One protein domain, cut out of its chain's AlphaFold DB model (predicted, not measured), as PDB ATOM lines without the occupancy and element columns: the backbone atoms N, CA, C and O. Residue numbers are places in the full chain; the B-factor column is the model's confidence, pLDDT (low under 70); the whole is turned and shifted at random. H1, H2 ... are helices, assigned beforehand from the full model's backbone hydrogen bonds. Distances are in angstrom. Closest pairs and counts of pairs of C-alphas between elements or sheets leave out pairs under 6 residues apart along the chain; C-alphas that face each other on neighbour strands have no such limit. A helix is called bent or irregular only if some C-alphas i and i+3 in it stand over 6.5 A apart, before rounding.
ATOM      1  N   LYS A   2      33.140  34.057 226.681       40.28
ATOM      2  CA  LYS A   2      34.152  33.948 227.762       40.28
ATOM      3  C   LYS A   2      33.966  32.709 228.664       40.28
ATOM      4  O   LYS A   2      34.931  31.992 228.882       40.28
ATOM      5  N   ARG A   3      32.727  32.391 229.079       44.03
ATOM      6  CA  ARG A   3      32.399  31.175 229.866       44.03
ATOM      7  C   ARG A   3      32.769  29.870 229.152       44.03
ATOM      8  O   ARG A   3      33.352  28.981 229.752       44.03
ATOM      9  N   ALA A   4      32.471  29.795 227.858       42.47
ATOM     10  CA  ALA A   4      32.710  28.612 227.045       42.47
ATOM     11  C   ALA A   4      34.210  28.394 226.766       42.47
ATOM     12  O   ALA A   4      34.671  27.261 226.768       42.47
ATOM     13  N   LYS A   5      34.976  29.484 226.585       42.75
ATOM     14  CA  LYS A   5      36.445  29.435 226.522       42.75
ATOM     15  C   LYS A   5      37.037  28.986 227.857       42.75
ATOM     16  O   LYS A   5      37.806  28.045 227.849       42.75
ATOM     17  N   PHE A   6      36.617  29.586 228.973       46.50
ATOM     18  CA  PHE A   6      37.080  29.233 230.322       46.50
ATOM     19  C   PHE A   6      36.815  27.761 230.676       46.50
ATOM     20  O   PHE A   6      37.679  27.094 231.233       46.50
ATOM     21  N   PHE A   7      35.646  27.231 230.300       50.53
ATOM     22  CA  PHE A   7      35.336  25.812 230.467       50.53
ATOM     23  C   PHE A   7      36.210  24.918 229.586       50.53
ATOM     24  O   PHE A   7      36.690  23.900 230.063       50.53
ATOM     25  N   LEU A   8      36.454  25.304 228.327       46.25
ATOM     26  CA  LEU A   8      37.347  24.560 227.438       46.25
ATOM     27  C   LEU A   8      38.765  24.485 228.023       46.25
ATOM     28  O   LEU A   8      39.362  23.415 228.009       46.25
ATOM     29  N   THR A   9      39.274  25.584 228.590       50.44
ATOM     30  CA  THR A   9      40.575  25.598 229.272       50.44
ATOM     31  C   THR A   9      40.561  24.758 230.547       50.44
ATOM     32  O   THR A   9      41.490  23.995 230.765       50.44
ATOM     33  N   GLY A  10      39.506  24.841 231.367       54.06
ATOM     34  CA  GLY A  10      39.373  24.031 232.585       54.06
ATOM     35  C   GLY A  10      39.276  22.530 232.298       54.06
ATOM     36  O   GLY A  10      39.954  21.738 232.938       54.06
ATOM     37  N   MET A  11      38.501  22.148 231.281       54.31
ATOM     38  CA  MET A  11      38.429  20.786 230.740       54.31
ATOM     39  C   MET A  11      39.787  20.302 230.239       54.31
ATOM     40  O   MET A  11      40.167  19.172 230.508       54.31
ATOM     41  N   PHE A  12      40.514  21.148 229.510       52.16
ATOM     42  CA  PHE A  12      41.825  20.811 228.962       52.16
ATOM     43  C   PHE A  12      42.864  20.612 230.071       52.16
ATOM     44  O   PHE A  12      43.600  19.633 230.047       52.16
ATOM     45  N   ILE A  13      42.861  21.475 231.091       58.69
ATOM     46  CA  ILE A  13      43.704  21.332 232.286       58.69
ATOM     47  C   ILE A  13      43.334  20.065 233.066       58.69
ATOM     48  O   ILE A  13      44.222  19.331 233.478       58.69
ATOM     49  N   LEU A  14      42.039  19.772 233.229       55.88
ATOM     50  CA  LEU A  14      41.568  18.552 233.888       55.88
ATOM     51  C   LEU A  14      42.006  17.297 233.119       55.88
ATOM     52  O   LEU A  14      42.483  16.350 233.730       55.88
ATOM     53  N   ILE A  15      41.896  17.304 231.787       58.31
ATOM     54  CA  ILE A  15      42.376  16.219 230.924       58.31
ATOM     55  C   ILE A  15      43.888  16.046 231.077       58.31
ATOM     56  O   ILE A  15      44.338  14.924 231.285       58.31
ATOM     57  N   ILE A  16      44.672  17.128 231.035       60.88
ATOM     58  CA  ILE A  16      46.126  17.066 231.240       60.88
ATOM     59  C   ILE A  16      46.454  16.498 232.624       60.88
ATOM     60  O   ILE A  16      47.267  15.587 232.714       60.88
ATOM     61  N   LEU A  17      45.792  16.964 233.684       58.47
ATOM     62  CA  LEU A  17      45.995  16.462 235.046       58.47
ATOM     63  C   LEU A  17      45.632  14.979 235.173       58.47
ATOM     64  O   LEU A  17      46.416  14.225 235.738       58.47
ATOM     65  N   LEU A  18      44.503  14.535 234.605       56.00
ATOM     66  CA  LEU A  18      44.140  13.113 234.570       56.00
ATOM     67  C   LEU A  18      45.132  12.281 233.742       56.00
ATOM     68  O   LEU A  18      45.397  11.137 234.095       56.00
ATOM     69  N   THR A  19      45.701  12.840 232.671       55.34
ATOM     70  CA  THR A  19      46.675  12.146 231.809       55.34
ATOM     71  C   THR A  19      48.041  12.029 232.488       55.34
ATOM     72  O   THR A  19      48.659  10.971 232.450       55.34
ATOM     73  N   VAL A  20      48.497  13.085 233.167       59.06
ATOM     74  CA  VAL A  20      49.711  13.058 234.002       59.06
ATOM     75  C   VAL A  20      49.527  12.095 235.177       59.06
ATOM     76  O   VAL A  20      50.436  11.342 235.498       59.06
ATOM     77  N   PHE A  21      48.334  12.045 235.772       57.56
ATOM     78  CA  PHE A  21      48.010  11.098 236.838       57.56
ATOM     79  C   PHE A  21      48.009   9.634 236.354       57.56
ATOM     80  O   PHE A  21      48.552   8.770 237.037       57.56
ATOM     81  N   LEU A  22      47.484   9.368 235.149       56.16
ATOM     82  CA  LEU A  22      47.559   8.058 234.474       56.16
ATOM     83  C   LEU A  22      48.992   7.586 234.223       56.16
ATOM     84  O   LEU A  22      49.241   6.385 234.224       56.16
ATOM     85  N   LEU A  23      49.917   8.516 233.976       54.00
ATOM     86  CA  LEU A  23      51.331   8.204 233.760       54.00
ATOM     87  C   LEU A  23      52.066   7.862 235.065       54.00
ATOM     88  O   LEU A  23      53.078   7.173 235.014       54.00
ATOM     89  N   ILE A  24      51.570   8.332 236.215       58.66
ATOM     90  CA  ILE A  24      52.218   8.149 237.524       58.66
ATOM     91  C   ILE A  24      51.730   6.874 238.232       58.66
ATOM     92  O   ILE A  24      52.519   6.229 238.916       58.66
ATOM     93  N   PHE A  25      50.461   6.481 238.070       53.97
ATOM     94  CA  PHE A  25      49.897   5.302 238.741       53.97
ATOM     95  C   PHE A  25      49.717   4.120 237.773       53.97
ATOM     96  O   PHE A  25      48.922   4.164 236.836       53.97
ATOM     97  N   THR A  26      50.448   3.035 238.034       46.66
ATOM     98  CA  THR A  26      50.592   1.827 237.198       46.66
ATOM     99  C   THR A  26      49.345   0.925 237.113       46.66
ATOM    100  O   THR A  26      49.272   0.060 236.238       46.66
ATOM    101  N   GLU A  27      48.306   1.168 237.917       51.97
ATOM    102  CA  GLU A  27      46.980   0.520 237.826       51.97
ATOM    103  C   GLU A  27      46.123   1.156 236.704       51.97
ATOM    104  O   GLU A  27      45.090   1.801 236.902       51.97
ATOM    105  N   THR A  28      46.595   0.998 235.466       59.56
ATOM    106  CA  THR A  28      46.147   1.742 234.271       59.56
ATOM    107  C   THR A  28      44.699   1.486 233.826       59.56
ATOM    108  O   THR A  28      44.118   2.308 233.114       59.56
ATOM    109  N   LYS A  29      44.066   0.372 234.218       58.44
ATOM    110  CA  LYS A  29      42.788  -0.063 233.613       58.44
ATOM    111  C   LYS A  29      41.548   0.587 234.218       58.44
ATOM    112  O   LYS A  29      40.678   1.031 233.471       58.44
ATOM    113  N   LEU A  30      41.459   0.662 235.547       53.44
ATOM    114  CA  LEU A  30      40.290   1.238 236.220       53.44
ATOM    115  C   LEU A  30      40.195   2.745 235.952       53.44
ATOM    116  O   LEU A  30      39.114   3.277 235.706       53.44
ATOM    117  N   PHE A  31      41.337   3.428 235.928       57.31
ATOM    118  CA  PHE A  31      41.374   4.863 235.691       57.31
ATOM    119  C   PHE A  31      41.100   5.222 234.225       57.31
ATOM    120  O   PHE A  31      40.332   6.147 233.964       57.31
ATOM    121  N   LEU A  32      41.638   4.460 233.262       62.41
ATOM    122  CA  LEU A  32      41.283   4.622 231.848       62.41
ATOM    123  C   LEU A  32      39.777   4.407 231.630       62.41
ATOM    124  O   LEU A  32      39.142   5.174 230.907       62.41
ATOM    125  N   PHE A  33      39.185   3.415 232.301       62.59
ATOM    126  CA  PHE A  33      37.745   3.162 232.259       62.59
ATOM    127  C   PHE A  33      36.926   4.336 232.820       62.59
ATOM    128  O   PHE A  33      36.005   4.813 232.156       62.59
ATOM    129  N   LEU A  34      37.294   4.868 233.991       58.38
ATOM    130  CA  LEU A  34      36.642   6.045 234.579       58.38
ATOM    131  C   LEU A  34      36.803   7.300 233.706       58.38
ATOM    132  O   LEU A  34      35.851   8.066 233.544       58.38
ATOM    133  N   TYR A  35      37.970   7.488 233.085       65.81
ATOM    134  CA  TYR A  35      38.225   8.579 232.143       65.81
ATOM    135  C   TYR A  35      37.345   8.476 230.888       65.81
ATOM    136  O   TYR A  35      36.746   9.468 230.462       65.81
ATOM    137  N   ILE A  36      37.197   7.272 230.327       69.12
ATOM    138  CA  ILE A  36      36.300   7.012 229.194       69.12
ATOM    139  C   ILE A  36      34.846   7.294 229.585       69.12
ATOM    140  O   ILE A  36      34.150   7.993 228.848       69.12
ATOM    141  N   ILE A  37      34.389   6.824 230.754       64.38
ATOM    142  CA  ILE A  37      33.037   7.114 231.262       64.38
ATOM    143  C   ILE A  37      32.819   8.622 231.390       64.38
ATOM    144  O   ILE A  37      31.782   9.135 230.965       64.38
ATOM    145  N   PHE A  38      33.799   9.349 231.924       72.62
ATOM    146  CA  PHE A  38      33.715  10.798 232.054       72.62
ATOM    147  C   PHE A  38      33.587  11.490 230.687       72.62
ATOM    148  O   PHE A  38      32.665  12.289 230.490       72.62
ATOM    149  N   LEU A  39      34.431  11.145 229.707       72.81
ATOM    150  CA  LEU A  39      34.344  11.695 228.347       72.81
ATOM    151  C   LEU A  39      33.005  11.365 227.674       72.81
ATOM    152  O   LEU A  39      32.382  12.246 227.074       72.81
ATOM    153  N   LEU A  40      32.530  10.124 227.813       65.88
ATOM    154  CA  LEU A  40      31.222   9.706 227.312       65.88
ATOM    155  C   LEU A  40      30.095  10.511 227.966       65.88
ATOM    156  O   LEU A  40      29.193  10.963 227.262       65.88
ATOM    157  N   SER A  41      30.172  10.783 229.274       67.62
ATOM    158  CA  SER A  41      29.166  11.588 229.978       67.62
ATOM    159  C   SER A  41      29.090  13.027 229.446       67.62
ATOM    160  O   SER A  41      27.997  13.578 229.285       67.62
ATOM    161  N   LEU A  42      30.227  13.629 229.075       70.50
ATOM    162  CA  LEU A  42      30.276  14.972 228.493       70.50
ATOM    163  C   LEU A  42      29.681  15.008 227.084       70.50
ATOM    164  O   LEU A  42      28.894  15.904 226.764       70.50
ATOM    165  N   ILE A  43      30.023  14.022 226.249       74.19
ATOM    166  CA  ILE A  43      29.456  13.868 224.902       74.19
ATOM    167  C   ILE A  43      27.940  13.665 224.996       74.19
ATOM    168  O   ILE A  43      27.178  14.325 224.283       74.19
ATOM    169  N   PHE A  44      27.498  12.811 225.918       68.38
ATOM    170  CA  PHE A  44      26.090  12.513 226.147       68.38
ATOM    171  C   PHE A  44      25.314  13.742 226.635       68.38
ATOM    172  O   PHE A  44      24.272  14.080 226.070       68.38
ATOM    173  N   THR A  45      25.860  14.490 227.596       70.19
ATOM    174  CA  THR A  45      25.250  15.734 228.098       70.19
ATOM    175  C   THR A  45      25.116  16.774 226.985       70.19
ATOM    176  O   THR A  45      24.058  17.388 226.822       70.19
ATOM    177  N   ARG A  46      26.157  16.935 226.152       81.62
ATOM    178  CA  ARG A  46      26.118  17.821 224.978       81.62
ATOM    179  C   ARG A  46      25.007  17.418 224.009       81.62
ATOM    180  O   ARG A  46      24.300  18.294 223.498       81.62
ATOM    181  N   PHE A  47      24.875  16.121 223.734       74.94
ATOM    182  CA  PHE A  47      23.873  15.580 222.819       74.94
ATOM    183  C   PHE A  47      22.447  15.783 223.348       74.94
ATOM    184  O   PHE A  47      21.584  16.253 222.605       74.94
ATOM    185  N   ILE A  48      22.210  15.518 224.637       73.62
ATOM    186  CA  ILE A  48      20.917  15.763 225.291       73.62
ATOM    187  C   ILE A  48      20.537  17.238 225.195       73.62
ATOM    188  O   ILE A  48      19.430  17.558 224.760       73.62
ATOM    189  N   GLU A  49      21.447  18.144 225.560       81.94
ATOM    190  CA  GLU A  49      21.166  19.580 225.525       81.94
ATOM    191  C   GLU A  49      20.840  20.047 224.095       81.94
ATOM    192  O   GLU A  49      19.861  20.764 223.893       81.94
ATOM    193  N   THR A  50      21.582  19.560 223.093       87.44
ATOM    194  CA  THR A  50      21.309  19.819 221.667       87.44
ATOM    195  C   THR A  50      19.905  19.363 221.267       87.44
ATOM    196  O   THR A  50      19.137  20.127 220.677       87.44
ATOM    197  N   LYS A  51      19.541  18.122 221.614       85.75
ATOM    198  CA  LYS A  51      18.236  17.536 221.283       85.75
ATOM    199  C   LYS A  51      17.092  18.290 221.965       85.75
ATOM    200  O   LYS A  51      16.057  18.511 221.342       85.75
ATOM    201  N   LEU A  52      17.287  18.731 223.210       85.00
ATOM    202  CA  LEU A  52      16.316  19.538 223.954       85.00
ATOM    203  C   LEU A  52      16.116  20.926 223.342       85.00
ATOM    204  O   LEU A  52      14.972  21.362 223.211       85.00
ATOM    205  N   ILE A  53      17.200  21.611 222.956       90.81
ATOM    206  CA  ILE A  53      17.119  22.906 222.265       90.81
ATOM    207  C   ILE A  53      16.324  22.744 220.973       90.81
ATOM    208  O   ILE A  53      15.305  23.412 220.815       90.81
ATOM    209  N   ASN A  54      16.713  21.803 220.110       91.75
ATOM    210  CA  ASN A  54      16.045  21.589 218.828       91.75
ATOM    211  C   ASN A  54      14.569  21.206 218.992       91.75
ATOM    212  O   ASN A  54      13.726  21.745 218.284       91.75
ATOM    213  N   ARG A  55      14.234  20.317 219.940       92.06
ATOM    214  CA  ARG A  55      12.843  19.900 220.178       92.06
ATOM    215  C   ARG A  55      11.965  21.067 220.631       92.06
ATOM    216  O   ARG A  55      10.864  21.218 220.113       92.06
ATOM    217  N   LYS A  56      12.440  21.889 221.575       92.62
ATOM    218  CA  LYS A  56      11.675  23.050 222.056       92.62
ATOM    219  C   LYS A  56      11.539  24.130 220.988       92.62
ATOM    220  O   LYS A  56      10.440  24.620 220.779       92.62
ATOM    221  N   VAL A  57      12.624  24.461 220.285       94.75
ATOM    222  CA  VAL A  57      12.591  25.453 219.196       94.75
ATOM    223  C   VAL A  57      11.652  24.999 218.086       94.75
ATOM    224  O   VAL A  57      10.813  25.781 217.659       94.75
ATOM    225  N   LYS A  58      11.734  23.728 217.669       93.50
ATOM    226  CA  LYS A  58      10.818  23.160 216.676       93.50
ATOM    227  C   LYS A  58       9.363  23.272 217.132       93.50
ATOM    228  O   LYS A  58       8.546  23.765 216.374       93.50
ATOM    229  N   SER A  59       9.062  22.913 218.381       93.25
ATOM    230  CA  SER A  59       7.705  23.048 218.928       93.25
ATOM    231  C   SER A  59       7.183  24.487 218.887       93.25
ATOM    232  O   SER A  59       5.999  24.683 218.649       93.25
ATOM    233  N   TYR A  60       8.033  25.489 219.122       95.56
ATOM    234  CA  TYR A  60       7.621  26.886 218.988       95.56
ATOM    235  C   TYR A  60       7.378  27.281 217.526       95.56
ATOM    236  O   TYR A  60       6.388  27.949 217.246       95.56
ATOM    237  N   ILE A  61       8.249  26.853 216.606       92.56
ATOM    238  CA  ILE A  61       8.130  27.144 215.168       92.56
ATOM    239  C   ILE A  61       6.881  26.485 214.572       92.56
ATOM    240  O   ILE A  61       6.133  27.152 213.866       92.56
ATOM    241  N   ASP A  62       6.627  25.214 214.888       92.38
ATOM    242  CA  ASP A  62       5.462  24.468 214.394       92.38
ATOM    243  C   ASP A  62       4.141  25.115 214.864       92.38
ATOM    244  O   ASP A  62       3.146  25.084 214.147       92.38
ATOM    245  N   ASN A  63       4.157  25.780 216.027       93.12
ATOM    246  CA  ASN A  63       3.025  26.523 216.589       93.12
ATOM    247  C   ASN A  63       3.008  28.020 216.206       93.12
ATOM    248  O   ASN A  63       2.245  28.781 216.796       93.12
ATOM    249  N   ASN A  64       3.869  28.472 215.284       92.69
ATOM    250  CA  ASN A  64       4.049  29.886 214.908       92.69
ATOM    251  C   ASN A  64       4.338  30.850 216.084       92.69
ATOM    252  O   ASN A  64       4.170  32.062 215.960       92.69
ATOM    253  N   ASN A  65       4.814  30.349 217.227       94.56
ATOM    254  CA  ASN A  65       5.144  31.154 218.404       94.56
ATOM    255  C   ASN A  65       6.619  31.596 218.367       94.56
ATOM    256  O   ASN A  65       7.479  31.084 219.094       94.56
ATOM    257  N   TYR A  66       6.929  32.539 217.479       93.50
ATOM    258  CA  TYR A  66       8.301  33.002 217.254       93.50
ATOM    259  C   TYR A  66       8.865  33.849 218.408       93.50
ATOM    260  O   TYR A  66      10.072  33.801 218.672       93.50
ATOM    261  N   ASP A  67       8.024  34.585 219.138       91.06
ATOM    262  CA  ASP A  67       8.471  35.356 220.303       91.06
ATOM    263  C   ASP A  67       8.859  34.436 221.469       91.06
ATOM    264  O   ASP A  67       9.937  34.599 222.045       91.06
ATOM    265  N   GLY A  68       8.085  33.374 221.725       91.19
ATOM    266  CA  GLY A  68       8.449  32.339 222.696       91.19
ATOM    267  C   GLY A  68       9.736  31.598 222.317       91.19
ATOM    268  O   GLY A  68      10.583  31.326 223.176       91.19
ATOM    269  N   ALA A  69       9.950  31.329 221.021       94.62
ATOM    270  CA  ALA A  69      11.220  30.784 220.535       94.62
ATOM    271  C   ALA A  69      12.396  31.736 220.811       94.62
ATOM    272  O   ALA A  69      13.462  31.292 221.246       94.62
ATOM    273  N   THR A  70      12.197  33.034 220.579       94.38
ATOM    274  CA  THR A  70      13.194  34.090 220.794       94.38
ATOM    275  C   THR A  70      13.584  34.194 222.265       94.38
ATOM    276  O   THR A  70      14.773  34.162 222.592       94.38
ATOM    277  N   GLU A  71      12.600  34.271 223.161       93.75
ATOM    278  CA  GLU A  71      12.822  34.334 224.606       93.75
ATOM    279  C   GLU A  71      13.582  33.095 225.103       93.75
ATOM    280  O   GLU A  71      14.621  33.208 225.765       93.75
ATOM    281  N   TYR A  72      13.129  31.903 224.702       93.50
ATOM    282  CA  TYR A  72      13.777  30.643 225.057       93.50
ATOM    283  C   TYR A  72      15.235  30.582 224.587       93.50
ATOM    284  O   TYR A  72      16.121  30.180 225.349       93.50
ATOM    285  N   LEU A  73      15.502  30.972 223.338       94.81
ATOM    286  CA  LEU A  73      16.842  30.937 222.759       94.81
ATOM    287  C   LEU A  73      17.775  31.951 223.416       94.81
ATOM    288  O   LEU A  73      18.907  31.589 223.732       94.81
ATOM    289  N   ASN A  74      17.309  33.169 223.701       90.69
ATOM    290  CA  ASN A  74      18.089  34.162 224.444       90.69
ATOM    291  C   ASN A  74      18.459  33.638 225.837       90.69
ATOM    292  O   ASN A  74      19.637  33.623 226.205       90.69
ATOM    293  N   GLN A  75      17.486  33.085 226.565       87.94
ATOM    294  CA  GLN A  75      17.733  32.475 227.869       87.94
ATOM    295  C   GLN A  75      18.722  31.298 227.772       87.94
ATOM    296  O   GLN A  75      19.582  31.113 228.642       87.94
ATOM    297  N   LYS A  76      18.629  30.487 226.711       88.69
ATOM    298  CA  LYS A  76      19.542  29.363 226.485       88.69
ATOM    299  C   LYS A  76      20.945  29.801 226.105       88.69
ATOM    300  O   LYS A  76      21.886  29.227 226.635       88.69
ATOM    301  N   ILE A  77      21.124  30.832 225.289       89.06
ATOM    302  CA  ILE A  77      22.448  31.366 224.937       89.06
ATOM    303  C   ILE A  77      23.241  31.759 226.196       89.06
ATOM    304  O   ILE A  77      24.458  31.562 226.247       89.06
ATOM    305  N   GLU A  78      22.566  32.251 227.236       80.25
ATOM    306  CA  GLU A  78      23.199  32.608 228.511       80.25
ATOM    307  C   GLU A  78      23.531  31.416 229.416       80.25
ATOM    308  O   GLU A  78      24.505  31.469 230.184       80.25
ATOM    309  N   LYS A  79      22.695  30.374 229.353       80.38
ATOM    310  CA  LYS A  79      22.731  29.200 230.237       80.38
ATOM    311  C   LYS A  79      23.419  27.980 229.616       80.38
ATOM    312  O   LYS A  79      23.729  27.050 230.352       80.38
ATOM    313  N   CYS A  80      23.652  27.973 228.303       80.38
ATOM    314  CA  CYS A  80      24.227  26.844 227.575       80.38
ATOM    315  C   CYS A  80      25.609  26.489 228.117       80.38
ATOM    316  O   CYS A  80      26.491  27.346 228.249       80.38
ATOM    317  N   PHE A  81      25.793  25.199 228.376       69.56
ATOM    318  CA  PHE A  81      27.020  24.683 228.964       69.56
ATOM    319  C   PHE A  81      28.138  24.570 227.920       69.56
ATOM    320  O   PHE A  81      29.274  24.985 228.155       69.56
ATOM    321  N   PHE A  82      27.806  24.087 226.718       77.62
ATOM    322  CA  PHE A  82      28.786  23.858 225.657       77.62
ATOM    323  C   PHE A  82      28.830  24.994 224.622       77.62
ATOM    324  O   PHE A  82      27.784  25.397 224.106       77.62
ATOM    325  N   PRO A  83      30.028  25.463 224.202       81.00
ATOM    326  CA  PRO A  83      30.154  26.482 223.157       81.00
ATOM    327  C   PRO A  83      29.458  26.092 221.848       81.00
ATOM    328  O   PRO A  83      28.833  26.936 221.215       81.00
ATOM    329  N   ALA A  84      29.532  24.818 221.452       84.38
ATOM    330  CA  ALA A  84      28.852  24.317 220.257       84.38
ATOM    331  C   ALA A  84      27.328  24.522 220.330       84.38
ATOM    332  O   ALA A  84      26.715  24.922 219.343       84.38
ATOM    333  N   ASN A  85      26.739  24.327 221.513       88.12
ATOM    334  CA  ASN A  85      25.305  24.494 221.746       88.12
ATOM    335  C   ASN A  85      24.913  25.977 221.780       88.12
ATOM    336  O   ASN A  85      23.816  26.325 221.358       88.12
ATOM    337  N   VAL A  86      25.824  26.865 222.200       89.25
ATOM    338  CA  VAL A  86      25.645  28.318 222.039       89.25
ATOM    339  C   VAL A  86      25.572  28.682 220.558       89.25
ATOM    340  O   VAL A  86      24.648  29.382 220.168       89.25
ATOM    341  N   TYR A  87      26.500  28.204 219.723       91.19
ATOM    342  CA  TYR A  87      26.462  28.505 218.285       91.19
ATOM    343  C   TYR A  87      25.201  27.968 217.614       91.19
ATOM    344  O   TYR A  87      24.610  28.677 216.807       91.19
ATOM    345  N   LEU A  88      24.763  26.762 217.983       92.94
ATOM    346  CA  LEU A  88      23.492  26.213 217.522       92.94
ATOM    347  C   LEU A  88      22.319  27.118 217.923       92.94
ATOM    348  O   LEU A  88      21.536  27.502 217.064       92.94
ATOM    349  N   ALA A  89      22.232  27.509 219.198       93.94
ATOM    350  CA  ALA A  89      21.162  28.375 219.687       93.94
ATOM    351  C   ALA A  89      21.169  29.754 219.006       93.94
ATOM    352  O   ALA A  89      20.112  30.251 218.631       93.94
ATOM    353  N   VAL A  90      22.345  30.356 218.785       95.06
ATOM    354  CA  VAL A  90      22.456  31.625 218.049       95.06
ATOM    355  C   VAL A  90      22.051  31.443 216.584       95.06
ATOM    356  O   VAL A  90      21.333  32.285 216.059       95.06
ATOM    357  N   ALA A  91      22.446  30.353 215.922       95.50
ATOM    358  CA  ALA A  91      22.030  30.079 214.545       95.50
ATOM    359  C   ALA A  91      20.507  29.885 214.433       95.50
ATOM    360  O   ALA A  91      19.881  30.435 213.531       95.50
ATOM    361  N   SER A  92      19.893  29.169 215.380       95.88
ATOM    362  CA  SER A  92      18.434  29.066 215.476       95.88
ATOM    363  C   SER A  92      17.781  30.426 215.725       95.88
ATOM    364  O   SER A  92      16.743  30.715 215.144       95.88
ATOM    365  N   LEU A  93      18.395  31.284 216.541       96.62
ATOM    366  CA  LEU A  93      17.873  32.620 216.827       96.62
ATOM    367  C   LEU A  93      17.929  33.530 215.594       96.62
ATOM    368  O   LEU A  93      16.977  34.255 215.330       96.62
ATOM    369  N   VAL A  94      19.005  33.443 214.806       96.38
ATOM    370  CA  VAL A  94      19.110  34.107 213.497       96.38
ATOM    371  C   VAL A  94      17.955  33.680 212.592       96.38
ATOM    372  O   VAL A  94      17.293  34.536 212.015       96.38
ATOM    373  N   PHE A  95      17.667  32.379 212.513       95.69
ATOM    374  CA  PHE A  95      16.542  31.865 211.728       95.69
ATOM    375  C   PHE A  95      15.195  32.426 212.208       95.69
ATOM    376  O   PHE A  95      14.417  32.925 211.401       95.69
ATOM    377  N   VAL A  96      14.935  32.410 213.519       96.06
ATOM    378  CA  VAL A  96      13.691  32.948 214.099       96.06
ATOM    379  C   VAL A  96      13.553  34.452 213.842       96.06
ATOM    380  O   VAL A  96      12.475  34.911 213.475       96.06
ATOM    381  N   TYR A  97      14.637  35.227 213.948       95.38
ATOM    382  CA  TYR A  97      14.606  36.650 213.606       95.38
ATOM    383  C   TYR A  97      14.314  36.903 212.131       95.38
ATOM    384  O   TYR A  97      13.586  37.844 211.826       95.38
ATOM    385  N   MET A  98      14.812  36.059 211.226       95.00
ATOM    386  CA  MET A  98      14.467  36.156 209.808       95.00
ATOM    387  C   MET A  98      12.983  35.877 209.552       95.00
ATOM    388  O   MET A  98      12.384  36.571 208.740       95.00
ATOM    389  N   MET A  99      12.379  34.919 210.263       91.50
ATOM    390  CA  MET A  99      10.938  34.628 210.173       91.50
ATOM    391  C   MET A  99      10.080  35.789 210.699       91.50
ATOM    392  O   MET A  99       9.038  36.093 210.132       91.50
ATOM    393  N   LEU A 100      10.549  36.479 211.744       92.06
ATOM    394  CA  LEU A 100       9.911  37.671 212.317       92.06
ATOM    395  C   LEU A 100      10.141  38.962 211.506       92.06
ATOM    396  O   LEU A 100       9.701  40.022 211.937       92.06
ATOM    397  N   GLY A 101      10.905  38.924 210.409       90.00
ATOM    398  CA  GLY A 101      11.295  40.132 209.667       90.00
ATOM    399  C   GLY A 101      12.327  41.020 210.386       90.00
ATOM    400  O   GLY A 101      12.672  42.090 209.896       90.00
ATOM    401  N   LYS A 102      12.896  40.575 211.514       92.81
ATOM    402  CA  LYS A 102      13.917  41.289 212.310       92.81
ATOM    403  C   LYS A 102      15.322  41.114 211.698       92.81
ATOM    404  O   LYS A 102      16.259  40.658 212.361       92.81
ATOM    405  N   THR A 103      15.477  41.469 210.425       91.38
ATOM    406  CA  THR A 103      16.667  41.208 209.583       91.38
ATOM    407  C   THR A 103      17.945  41.853 210.122       91.38
ATOM    408  O   THR A 103      18.992  41.208 210.172       91.38
ATOM    409  N   VAL A 104      17.851  43.081 210.638       90.31
ATOM    410  CA  VAL A 104      18.975  43.803 211.260       90.31
ATOM    411  C   VAL A 104      19.527  43.032 212.467       90.31
ATOM    412  O   VAL A 104      20.741  42.868 212.609       90.31
ATOM    413  N   LYS A 105      18.646  42.476 213.314       90.75
ATOM    414  CA  LYS A 105      19.044  41.663 214.480       90.75
ATOM    415  C   LYS A 105      19.690  40.345 214.048       90.75
ATOM    416  O   LYS A 105      20.686  39.928 214.643       90.75
ATOM    417  N   ALA A 106      19.152  39.706 213.007       94.00
ATOM    418  CA  ALA A 106      19.727  38.495 212.428       94.00
ATOM    419  C   ALA A 106      21.152  38.744 211.898       94.00
ATOM    420  O   ALA A 106      22.084  38.029 212.279       94.00
ATOM    421  N   LYS A 107      21.345  39.804 211.102       93.44
ATOM    422  CA  LYS A 107      22.654  40.213 210.568       93.44
ATOM    423  C   LYS A 107      23.659  40.513 211.680       93.44
ATOM    424  O   LYS A 107      24.756  39.952 211.677       93.44
ATOM    425  N   TYR A 108      23.263  41.308 212.675       93.38
ATOM    426  CA  TYR A 108      24.114  41.639 213.821       93.38
ATOM    427  C   TYR A 108      24.652  40.385 214.527       93.38
ATOM    428  O   TYR A 108      25.830  40.319 214.881       93.38
ATOM    429  N   LEU A 109      23.820  39.355 214.717       92.38
ATOM    430  CA  LEU A 109      24.267  38.100 215.326       92.38
ATOM    431  C   LEU A 109      25.265  37.339 214.443       92.38
ATOM    432  O   LEU A 109      26.244  36.805 214.967       92.38
ATOM    433  N   ILE A 110      25.067  37.302 213.124       93.38
ATOM    434  CA  ILE A 110      26.012  36.663 212.194       93.38
ATOM    435  C   ILE A 110      27.380  37.360 212.256       93.38
ATOM    436  O   ILE A 110      28.415  36.693 212.330       93.38
ATOM    437  N   GLU A 111      27.397  38.692 212.287       90.00
ATOM    438  CA  GLU A 111      28.625  39.493 212.347       90.00
ATOM    439  C   GLU A 111      29.338  39.368 213.696       90.00
ATOM    440  O   GLU A 111      30.545  39.107 213.749       90.00
ATOM    441  N   LYS A 112      28.583  39.468 214.797       89.88
ATOM    442  CA  LYS A 112      29.098  39.333 216.167       89.88
ATOM    443  C   LYS A 112      29.745  37.974 216.414       89.88
ATOM    444  O   LYS A 112      30.719  37.870 217.161       89.88
ATOM    445  N   TYR A 113      29.208  36.917 215.809       87.62
ATOM    446  CA  TYR A 113      29.706  35.558 215.964       87.62
ATOM    447  C   TYR A 113      30.334  35.072 214.657       87.62
ATOM    448  O   TYR A 113      29.794  34.179 214.023       87.62
ATOM    449  N   GLN A 114      31.522  35.578 214.301       86.56
ATOM    450  CA  GLN A 114      32.223  35.284 213.032       86.56
ATOM    451  C   GLN A 114      32.211  33.809 212.580       86.56
ATOM    452  O   GLN A 114      32.099  33.537 211.388       86.56
ATOM    453  N   LYS A 115      32.281  32.839 213.507       88.19
ATOM    454  CA  LYS A 115      32.195  31.401 213.173       88.19
ATOM    455  C   LYS A 115      30.868  30.998 212.507       88.19
ATOM    456  O   LYS A 115      30.836  29.982 211.820       88.19
ATOM    457  N   LEU A 116      29.800  31.776 212.686       87.69
ATOM    458  CA  LEU A 116      28.503  31.575 212.041       87.69
ATOM    459  C   LEU A 116      28.533  31.845 210.538       87.69
ATOM    460  O   LEU A 116      27.742  31.234 209.826       87.69
ATOM    461  N   LYS A 117      29.473  32.660 210.034       88.31
ATOM    462  CA  LYS A 117      29.609  32.908 208.588       88.31
ATOM    463  C   LYS A 117      29.813  31.611 207.801       88.31
ATOM    464  O   LYS A 117      29.257  31.435 206.724       88.31
ATOM    465  N   ASN A 118      30.532  30.657 208.392       90.75
ATOM    466  CA  ASN A 118      30.795  29.338 207.813       90.75
ATOM    467  C   ASN A 118      29.820  28.249 208.297       90.75
ATOM    468  O   ASN A 118      30.056  27.059 208.086       90.75
ATOM    469  N   TYR A 119      28.739  28.619 208.986       93.19
ATOM    470  CA  TYR A 119      27.761  27.652 209.463       93.19
ATOM    471  C   TYR A 119      26.781  27.311 208.340       93.19
ATOM    472  O   TYR A 119      25.961  28.136 207.953       93.19
ATOM    473  N   LYS A 120      26.851  26.072 207.836       94.44
ATOM    474  CA  LYS A 120      26.108  25.603 206.650       94.44
ATOM    475  C   LYS A 120      24.603  25.901 206.660       94.44
ATOM    476  O   LYS A 120      24.032  26.187 205.618       94.44
ATOM    477  N   TYR A 121      23.973  25.893 207.836       92.62
ATOM    478  CA  TYR A 121      22.541  26.167 207.997       92.62
ATOM    479  C   TYR A 121      22.157  27.639 207.792       92.62
ATOM    480  O   TYR A 121      20.975  27.954 207.722       92.62
ATOM    481  N   LEU A 122      23.137  28.543 207.717       96.25
ATOM    482  CA  LEU A 122      22.921  29.978 207.545       96.25
ATOM    483  C   LEU A 122      23.305  30.479 206.151       96.25
ATOM    484  O   LEU A 122      23.198  31.677 205.918       96.25
ATOM    485  N   TYR A 123      23.765  29.626 205.229       97.19
ATOM    486  CA  TYR A 123      24.156  30.078 203.885       97.19
ATOM    487  C   TYR A 123      22.981  30.693 203.123       97.19
ATOM    488  O   TYR A 123      23.118  31.794 202.602       97.19
ATOM    489  N   TYR A 124      21.813  30.051 203.160       97.50
ATOM    490  CA  TYR A 124      20.599  30.575 202.535       97.50
ATOM    491  C   TYR A 124      20.171  31.932 203.124       97.50
ATOM    492  O   TYR A 124      19.907  32.877 202.390       97.50
ATOM    493  N   ILE A 125      20.190  32.075 204.455       96.94
ATOM    494  CA  ILE A 125      19.859  33.345 205.125       96.94
ATOM    495  C   ILE A 125      20.865  34.447 204.774       96.94
ATOM    496  O   ILE A 125      20.465  35.570 204.482       96.94
ATOM    497  N   GLN A 126      22.165  34.138 204.799       97.12
ATOM    498  CA  GLN A 126      23.214  35.098 204.446       97.12
ATOM    499  C   GLN A 126      23.076  35.565 202.997       97.12
ATOM    500  O   GLN A 126      23.190  36.758 202.740       97.12
ATOM    501  N   MET A 127      22.770  34.646 202.078       97.69
ATOM    502  CA  MET A 127      22.482  34.959 200.681       97.69
ATOM    503  C   MET A 127      21.308  35.942 200.559       97.69
ATOM    504  O   MET A 127      21.475  36.988 199.944       97.69
ATOM    505  N   ILE A 128      20.160  35.672 201.197       97.19
ATOM    506  CA  ILE A 128      18.987  36.570 201.147       97.19
ATOM    507  C   ILE A 128      19.322  37.963 201.703       97.19
ATOM    508  O   ILE A 128      18.952  38.967 201.098       97.19
ATOM    509  N   ILE A 129      20.031  38.042 202.837       95.81
ATOM    510  CA  ILE A 129      20.439  39.328 203.428       95.81
ATOM    511  C   ILE A 129      21.322  40.120 202.452       95.81
ATOM    512  O   ILE A 129      21.122  41.318 202.282       95.81
ATOM    513  N   LEU A 130      22.272  39.461 201.786       95.25
ATOM    514  CA  LEU A 130      23.169  40.115 200.829       95.25
ATOM    515  C   LEU A 130      22.437  40.591 199.567       95.25
ATOM    516  O   LEU A 130      22.736  41.676 199.079       95.25
ATOM    517  N   ILE A 131      21.445  39.837 199.083       92.31
ATOM    518  CA  ILE A 131      20.589  40.267 197.965       92.31
ATOM    519  C   ILE A 131      19.800  41.521 198.344       92.31
ATOM    520  O   ILE A 131      19.773  42.484 197.581       92.31
ATOM    521  N   ALA A 132      19.212  41.556 199.544       91.94
ATOM    522  CA  ALA A 132      18.505  42.742 200.027       91.94
ATOM    523  C   ALA A 132      19.412  43.985 200.113       91.94
ATOM    524  O   ALA A 132      18.940  45.101 199.912       91.94
ATOM    525  N   GLU A 133      20.707  43.787 200.372       90.94
ATOM    526  CA  GLU A 133      21.741  44.831 200.406       90.94
ATOM    527  C   GLU A 133      22.346  45.163 199.033       90.94
ATOM    528  O   GLU A 133      23.315  45.920 198.972       90.94
ATOM    529  N   ASN A 134      21.813  44.599 197.947       89.81
ATOM    530  CA  ASN A 134      22.336  44.750 196.588       89.81
ATOM    531  C   ASN A 134      23.800  44.275 196.420       89.81
ATOM    532  O   ASN A 134      24.552  44.777 195.589       89.81
ATOM    533  N   LYS A 135      24.223  43.288 197.221       93.44
ATOM    534  CA  LYS A 135      25.555  42.656 197.185       93.44
ATOM    535  C   LYS A 135      25.491  41.310 196.469       93.44
ATOM    536  O   LYS A 135      25.662  40.243 197.067       93.44
ATOM    537  N   LEU A 136      25.156  41.355 195.179       91.00
ATOM    538  CA  LEU A 136      24.838  40.160 194.388       91.00
ATOM    539  C   LEU A 136      26.036  39.216 194.216       91.00
ATOM    540  O   LEU A 136      25.861  37.998 194.238       91.00
ATOM    541  N   PHE A 137      27.256  39.749 194.112       90.81
ATOM    542  CA  PHE A 137      28.466  38.934 193.985       90.81
ATOM    543  C   PHE A 137      28.718  38.090 195.244       90.81
ATOM    544  O   PHE A 137      28.891  36.871 195.169       90.81
ATOM    545  N   GLU A 138      28.661  38.704 196.429       94.31
ATOM    546  CA  GLU A 138      28.790  37.979 197.693       94.31
ATOM    547  C   GLU A 138      27.614  37.028 197.929       94.31
ATOM    548  O   GLU A 138      27.797  35.954 198.507       94.31
ATOM    549  N   ALA A 139      26.410  37.379 197.472       95.06
ATOM    550  CA  ALA A 139      25.266  36.481 197.528       95.06
ATOM    551  C   ALA A 139      25.490  35.210 196.684       95.06
ATOM    552  O   ALA A 139      25.268  34.109 197.199       95.06
ATOM    553  N   ARG A 140      26.011  35.329 195.448       92.06
ATOM    554  CA  ARG A 140      26.358  34.175 194.589       92.06
ATOM    555  C   ARG A 140      27.383  33.256 195.254       92.06
ATOM    556  O   ARG A 140      27.239  32.037 195.227       92.06
ATOM    557  N   TYR A 141      28.355  33.815 195.974       96.62
ATOM    558  CA  TYR A 141      29.305  33.012 196.753       96.62
ATOM    559  C   TYR A 141      28.621  32.114 197.809       96.62
ATOM    560  O   TYR A 141      29.005  30.953 197.995       96.62
ATOM    561  N   TYR A 142      27.592  32.611 198.505       96.38
ATOM    562  CA  TYR A 142      26.826  31.792 199.456       96.38
ATOM    563  C   TYR A 142      25.872  30.808 198.769       96.38
ATOM    564  O   TYR A 142      25.683  29.706 199.293       96.38
ATOM    565  N   GLN A 143      25.331  31.159 197.600       97.31
ATOM    566  CA  GLN A 143      24.560  30.247 196.753       97.31
ATOM    567  C   GLN A 143      25.405  29.028 196.357       97.31
ATOM    568  O   GLN A 143      25.009  27.894 196.617       97.31
ATOM    569  N   GLU A 144      26.614  29.230 195.828       95.19
ATOM    570  CA  GLU A 144      27.509  28.126 195.459       95.19
ATOM    571  C   GLU A 144      27.835  27.215 196.647       95.19
ATOM    572  O   GLU A 144      27.853  25.986 196.533       95.19
ATOM    573  N   LYS A 145      28.095  27.809 197.819       96.62
ATOM    574  CA  LYS A 145      28.325  27.048 199.052       96.62
ATOM    575  C   LYS A 145      27.115  26.205 199.444       96.62
ATOM    576  O   LYS A 145      27.305  25.086 199.920       96.62
ATOM    577  N   LEU A 146      25.906  26.737 199.277       96.88
ATOM    578  CA  LEU A 146      24.655  26.030 199.543       96.88
ATOM    579  C   LEU A 146      24.456  24.869 198.557       96.88
ATOM    580  O   LEU A 146      24.161  23.757 198.994       96.88
ATOM    581  N   LEU A 147      24.689  25.086 197.259       94.38
ATOM    582  CA  LEU A 147      24.546  24.068 196.206       94.38
ATOM    583  C   LEU A 147      25.541  22.905 196.354       94.38
ATOM    584  O   LEU A 147      25.216  21.762 196.045       94.38
ATOM    585  N   LYS A 148      26.731  23.150 196.917       96.56
ATOM    586  CA  LYS A 148      27.725  22.097 197.209       96.56
ATOM    587  C   LYS A 148      27.314  21.151 198.355       96.56
ATOM    588  O   LYS A 148      27.976  20.132 198.575       96.56
ATOM    589  N   LEU A 149      26.255  21.448 199.118       95.25
ATOM    590  CA  LEU A 149      25.803  20.598 200.227       95.25
ATOM    591  C   LEU A 149      25.019  19.376 199.716       95.25
ATOM    592  O   LEU A 149      23.954  19.504 199.130       95.25
ATOM    593  N   ARG A 150      25.483  18.162 200.034       92.94
ATOM    594  CA  ARG A 150      24.850  16.905 199.571       92.94
ATOM    595  C   ARG A 150      23.617  16.451 200.368       92.94
ATOM    596  O   ARG A 150      23.027  15.421 200.064       92.94
ATOM    597  N   SER A 151      23.267  17.135 201.457       92.56
ATOM    598  CA  SER A 151      22.220  16.652 202.367       92.56
ATOM    599  C   SER A 151      20.827  17.050 201.881       92.56
ATOM    600  O   SER A 151      20.573  18.232 201.671       92.56
ATOM    601  N   LYS A 152      19.902  16.078 201.820       91.62
ATOM    602  CA  LYS A 152      18.497  16.282 201.412       91.62
ATOM    603  C   LYS A 152      17.765  17.365 202.213       91.62
ATOM    604  O   LYS A 152      16.828  17.959 201.704       91.62
ATOM    605  N   ILE A 153      18.210  17.656 203.438       90.19
ATOM    606  CA  ILE A 153      17.614  18.704 204.282       90.19
ATOM    607  C   ILE A 153      17.747  20.115 203.684       90.19
ATOM    608  O   ILE A 153      17.059  21.019 204.141       90.19
ATOM    609  N   PHE A 154      18.645  20.313 202.712       94.25
ATOM    610  CA  PHE A 154      18.868  21.596 202.044       94.25
ATOM    611  C   PHE A 154      18.215  21.681 200.660       94.25
ATOM    612  O   PHE A 154      18.309  22.736 200.044       94.25
ATOM    613  N   ALA A 155      17.555  20.623 200.174       93.44
ATOM    614  CA  ALA A 155      17.042  20.562 198.802       93.44
ATOM    615  C   ALA A 155      16.089  21.724 198.480       93.44
ATOM    616  O   ALA A 155      16.267  22.413 197.484       93.44
ATOM    617  N   GLU A 156      15.152  22.018 199.383       93.44
ATOM    618  CA  GLU A 156      14.208  23.130 199.215       93.44
ATOM    619  C   GLU A 156      14.909  24.498 199.205       93.44
ATOM    620  O   GLU A 156      14.548  25.387 198.436       93.44
ATOM    621  N   GLN A 157      15.952  24.671 200.025       95.56
ATOM    622  CA  GLN A 157      16.741  25.906 200.051       95.56
ATOM    623  C   GLN A 157      17.593  26.060 198.789       95.56
ATOM    624  O   GLN A 157      17.775  27.177 198.319       95.56
ATOM    625  N   GLN A 158      18.119  24.957 198.251       96.38
ATOM    626  CA  GLN A 158      18.895  24.931 197.011       96.38
ATOM    627  C   GLN A 158      18.023  25.293 195.810       96.38
ATOM    628  O   GLN A 158      18.397  26.174 195.044       96.38
ATOM    629  N   GLU A 159      16.845  24.677 195.696       95.62
ATOM    630  CA  GLU A 159      15.853  24.991 194.665       95.62
ATOM    631  C   GLU A 159      15.423  26.461 194.746       95.62
ATOM    632  O   GLU A 159      15.525  27.196 193.767       95.62
ATOM    633  N   SER A 160      15.054  26.926 195.945       95.88
ATOM    634  CA  SER A 160      14.675  28.328 196.156       95.88
ATOM    635  C   SER A 160      15.820  29.283 195.810       95.88
ATOM    636  O   SER A 160      15.585  30.362 195.286       95.88
ATOM    637  N   ALA A 161      17.071  28.915 196.100       97.19
ATOM    638  CA  ALA A 161      18.229  29.742 195.777       97.19
ATOM    639  C   ALA A 161      18.496  29.842 194.270       97.19
ATOM    640  O   ALA A 161      18.986  30.874 193.826       97.19
ATOM    641  N   ILE A 162      18.198  28.800 193.491       95.19
ATOM    642  CA  ILE A 162      18.275  28.848 192.024       95.19
ATOM    643  C   ILE A 162      17.191  29.788 191.493       95.19
ATOM    644  O   ILE A 162      17.522  30.760 190.823       95.19
ATOM    645  N   GLN A 163      15.940  29.586 191.916       96.81
ATOM    646  CA  GLN A 163      14.798  30.414 191.507       96.81
ATOM    647  C   GLN A 163      14.989  31.900 191.839       96.81
ATOM    648  O   GLN A 163      14.621  32.758 191.046       96.81
ATOM    649  N   ILE A 164      15.591  32.220 192.994       96.38
ATOM    650  CA  ILE A 164      15.912  33.606 193.369       96.38
ATOM    651  C   ILE A 164      16.859  34.250 192.353       96.38
ATOM    652  O   ILE A 164      16.654  35.401 191.986       96.38
ATOM    653  N   PHE A 165      17.910  33.546 191.929       95.12
ATOM    654  CA  PHE A 165      18.873  34.111 190.986       95.12
ATOM    655  C   PHE A 165      18.349  34.120 189.550       95.12
ATOM    656  O   PHE A 165      18.620  35.084 188.850       95.12
ATOM    657  N   GLU A 166      17.544  33.138 189.139       93.88
ATOM    658  CA  GLU A 166      16.820  33.188 187.858       93.88
ATOM    659  C   GLU A 166      15.895  34.409 187.792       93.88
ATOM    660  O   GLU A 166      15.922  35.143 186.810       93.88
ATOM    661  N   MET A 167      15.145  34.680 188.865       95.44
ATOM    662  CA  MET A 167      14.289  35.866 188.998       95.44
ATOM    663  C   MET A 167      15.098  37.172 188.901       95.44
ATOM    664  O   MET A 167      14.691  38.107 188.225       95.44
ATOM    665  N   ILE A 168      16.263  37.239 189.554       92.31
ATOM    666  CA  ILE A 168      17.141  38.421 189.498       92.31
ATOM    667  C   ILE A 168      17.742  38.608 188.100       92.31
ATOM    668  O   ILE A 168      17.851  39.742 187.648       92.31
ATOM    669  N   ASP A 169      18.143  37.524 187.435       90.81
ATOM    670  CA  ASP A 169      18.825  37.571 186.136       90.81
ATOM    671  C   ASP A 169      17.855  37.848 184.971       90.81
ATOM    672  O   ASP A 169      18.259  38.433 183.969       90.81
ATOM    673  N   THR A 170      16.591  37.430 185.096       94.06
ATOM    674  CA  THR A 170      15.528  37.672 184.097       94.06
ATOM    675  C   THR A 170      14.742  38.955 184.347       94.06
ATOM    676  O   THR A 170      14.043  39.413 183.453       94.06
ATOM    677  N   GLU A 171      14.854  39.522 185.550       92.12
ATOM    678  CA  GLU A 171      14.030  40.631 186.041       92.12
ATOM    679  C   GLU A 171      12.515  40.330 186.056       92.12
ATOM    680  O   GLU A 171      11.702  41.238 186.206       92.12
ATOM    681  N   GLU A 172      12.121  39.055 185.973       92.19
ATOM    682  CA  GLU A 172      10.720  38.628 185.969       92.19
ATOM    683  C   GLU A 172      10.268  38.153 187.353       92.19
ATOM    684  O   GLU A 172      10.951  37.386 188.030       92.19
ATOM    685  N   PHE A 173       9.069  38.553 187.776       93.50
ATOM    686  CA  PHE A 173       8.499  38.141 189.056       93.50
ATOM    687  C   PHE A 173       8.165  36.641 189.137       93.50
ATOM    688  O   PHE A 173       7.386  36.103 188.351       93.50
ATOM    689  N   ASN A 174       8.656  35.975 190.190       93.56
ATOM    690  CA  ASN A 174       8.360  34.568 190.466       93.56
ATOM    691  C   ASN A 174       7.278  34.400 191.558       93.56
ATOM    692  O   ASN A 174       7.574  34.394 192.758       93.56
ATOM    693  N   GLN A 175       6.019  34.209 191.140       92.94
ATOM    694  CA  GLN A 175       4.867  34.025 192.045       92.94
ATOM    695  C   GLN A 175       5.022  32.807 192.973       92.94
ATOM    696  O   GLN A 175       4.717  32.889 194.162       92.94
ATOM    697  N   SER A 176       5.531  31.682 192.455       93.62
ATOM    698  CA  SER A 176       5.710  30.444 193.231       93.62
ATOM    699  C   SER A 176       6.666  30.656 194.410       93.62
ATOM    700  O   SER A 176       6.373  30.281 195.548       93.62
ATOM    701  N   LEU A 177       7.785  31.342 194.159       93.31
ATOM    702  CA  LEU A 177       8.760  31.706 195.183       93.31
ATOM    703  C   LEU A 177       8.156  32.644 196.243       93.31
ATOM    704  O   LEU A 177       8.384  32.444 197.442       93.31
ATOM    705  N   TYR A 178       7.369  33.638 195.813       93.31
ATOM    706  CA  TYR A 178       6.694  34.596 196.695       93.31
ATOM    707  C   TYR A 178       5.680  33.925 197.636       93.31
ATOM    708  O   TYR A 178       5.649  34.222 198.835       93.31
ATOM    709  N   GLU A 179       4.870  33.000 197.119       92.50
ATOM    710  CA  GLU A 179       3.850  32.296 197.903       92.50
ATOM    711  C   GLU A 179       4.457  31.266 198.863       92.50
ATOM    712  O   GLU A 179       4.034  31.161 200.017       92.50
ATOM    713  N   LYS A 180       5.483  30.529 198.414       93.38
ATOM    714  CA  LYS A 180       6.098  29.437 199.183       93.38
ATOM    715  C   LYS A 180       6.969  29.935 200.339       93.38
ATOM    716  O   LYS A 180       7.107  29.245 201.353       93.38
ATOM    717  N   THR A 181       7.580  31.116 200.220       91.81
ATOM    718  CA  THR A 181       8.519  31.595 201.241       91.81
ATOM    719  C   THR A 181       7.838  32.046 202.533       91.81
ATOM    720  O   THR A 181       6.855  32.789 202.550       91.81
ATOM    721  N   LYS A 182       8.444  31.658 203.660       90.62
ATOM    722  CA  LYS A 182       8.063  32.130 204.999       90.62
ATOM    723  C   LYS A 182       8.882  33.331 205.474       90.62
ATOM    724  O   LYS A 182       8.636  33.827 206.568       90.62
ATOM    725  N   PHE A 183       9.862  33.790 204.692       92.62
ATOM    726  CA  PHE A 183      10.727  34.908 205.066       92.62
ATOM    727  C   PHE A 183      10.173  36.229 204.518       92.62
ATOM    728  O   PHE A 183      10.200  36.418 203.299       92.62
ATOM    729  N   PRO A 184       9.758  37.180 205.378       92.62
ATOM    730  CA  PRO A 184       9.268  38.486 204.932       92.62
ATOM    731  C   PRO A 184      10.275  39.234 204.050       92.62
ATOM    732  O   PRO A 184       9.898  39.817 203.038       92.62
ATOM    733  N   LEU A 185      11.573  39.137 204.369       92.56
ATOM    734  CA  LEU A 185      12.626  39.753 203.554       92.56
ATOM    735  C   LEU A 185      12.633  39.208 202.121       92.56
ATOM    736  O   LEU A 185      12.768  39.977 201.177       92.56
ATOM    737  N   LEU A 186      12.445  37.898 201.940       93.25
ATOM    738  CA  LEU A 186      12.412  37.327 200.596       93.25
ATOM    739  C   LEU A 186      11.164  37.771 199.827       93.25
ATOM    740  O   LEU A 186      11.277  38.087 198.647       93.25
ATOM    741  N   LYS A 187      10.007  37.889 200.492       92.94
ATOM    742  CA  LYS A 187       8.806  38.467 199.868       92.94
ATOM    743  C   LYS A 187       9.063  39.883 199.365       92.94
ATOM    744  O   LYS A 187       8.733  40.182 198.224       92.94
ATOM    745  N   SER A 188       9.717  40.716 200.180       89.25
ATOM    746  CA  SER A 188      10.072  42.085 199.782       89.25
ATOM    747  C   SER A 188      11.044  42.137 198.601       89.25
ATOM    748  O   SER A 188      10.939  43.032 197.774       89.25
ATOM    749  N   ILE A 189      11.959  41.166 198.480       91.19
ATOM    750  CA  ILE A 189      12.850  41.055 197.317       91.19
ATOM    751  C   ILE A 189      12.045  40.683 196.069       91.19
ATOM    752  O   ILE A 189      12.242  41.311 195.037       91.19
ATOM    753  N   CYS A 190      11.133  39.709 196.156       91.38
ATOM    754  CA  CYS A 190      10.330  39.277 195.007       91.38
ATOM    755  C   CYS A 190       9.437  40.411 194.481       91.38
ATOM    756  O   CYS A 190       9.369  40.623 193.278       91.38
ATOM    757  N   LEU A 191       8.806  41.181 195.375       90.50
ATOM    758  CA  LEU A 191       7.920  42.291 194.995       90.50
ATOM    759  C   LEU A 191       8.626  43.407 194.210       90.50
ATOM    760  O   LEU A 191       7.963  44.118 193.465       90.50
ATOM    761  N   LYS A 192       9.957  43.543 194.311       88.19
ATOM    762  CA  LYS A 192      10.714  44.510 193.494       88.19
ATOM    763  C   LYS A 192      10.622  44.241 191.991       88.19
ATOM    764  O   LYS A 192      10.877  45.152 191.218       88.19
ATOM    765  N   TYR A 193      10.293  43.010 191.609       86.75
ATOM    766  CA  TYR A 193      10.234  42.558 190.221       86.75
ATOM    767  C   TYR A 193       8.796  42.394 189.716       86.75
ATOM    768  O   TYR A 193       8.592  41.949 188.595       86.75
TER     769      TYR A 193
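This is residues 2 to 193 of the 459 residues of an uncharacterized protein of Acholeplasmataceae bacterium (UniProt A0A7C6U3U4). The model is a long rod of helices: its longest helix, H2, makes a narrow V with H1 at one end of the rod, where residues 23 to 30 stick out, and farther along H2 packs on H3 and H4. Beyond H4, the helices H7, H8 and H9 make a second group, with the short H10 and H11 toward the rod's other end, and H5 and H6 link the two groups. The printed part has 192 residues with eleven named helices, H1 to H11 in order along the chain, and no named strand; the class is all helix. It is loose, with a radius of gyration of the C-alphas of 21.4 A, and spans 75 by 33 by 29 A.

H2, residues 28 to 62, is 50.7 A long and begins at C-alpha 28 (46.147, 1.742, 234.271). H1, residues 2 to 24, is 33.0 A long. H3 is residues 66 to 79, H4 residues 83 to 99 and 24.6 A long, H5 residues 103 to 112, H6 residues 114 to 118, and H7 residues 120 to 132. H8 is residues 136 to 147, H9 residues 152 to 170 and 27.7 A long, H10 residues 175 to 180, and H11 residues 184 to 191, ending at C-alpha 191 (7.920, 42.291, 194.995). H7 and H9 are irregular: C-alphas 121 and 124 are 7.3 A apart, C-alphas 153 and 156 7.5 A.

H2, H3, H4, H7, H8 and H9 form a bundle, a group of helices in which each one touches at least one other of the group. H1 touches H2 with residues 18 to 22 alone, closest at the C-alphas of Leu 22 and Thr 28, 6.5 A; they form a hairpin. H2 touches H4 with residues 46 to 57 alone, the same way at a shallow tilt of 8 degrees, closest at the C-alphas of Thr 50 and Asn 85, 6.2 A. H3 and H4 touch as a hairpin, closest at the C-alphas of Ile 77 and Val 86, 5.3 A. H4 and H7 are the hubs, touching five helices each; their closest C-alphas are those of Ala 91 and Leu 122, 7.1 A. H5 touches H4, and H6 touches H7 only at the corner. H7 and H8 touch at 24 degrees, opposite ways, closest at the C-alphas of Met 127 and Ala 139, 4.5 A. H8 touches H9, and H10 touches H11, closest at the C-alphas of Tyr 178 and Lys 187, 5.4 A. H2 and H9 are apart. Every O i to N i+4 pair is within hydrogen-bond range in H1, H2, H3, H4, H5, H8, H10 and H11, against 7 of 9 in H7, 13 of 15 in H9 and 0 of 1 in H6, where 1 of 2 O i to N i+3 pairs is.

The C-alphas of Thr 26 and Glu 172, the two farthest apart, are 74.6 A apart. The printed part has no cut, and its links between helices are tight. Mean pLDDT of the printed part is 84.1; 40 residues are under 70, among them residues 2 to 37.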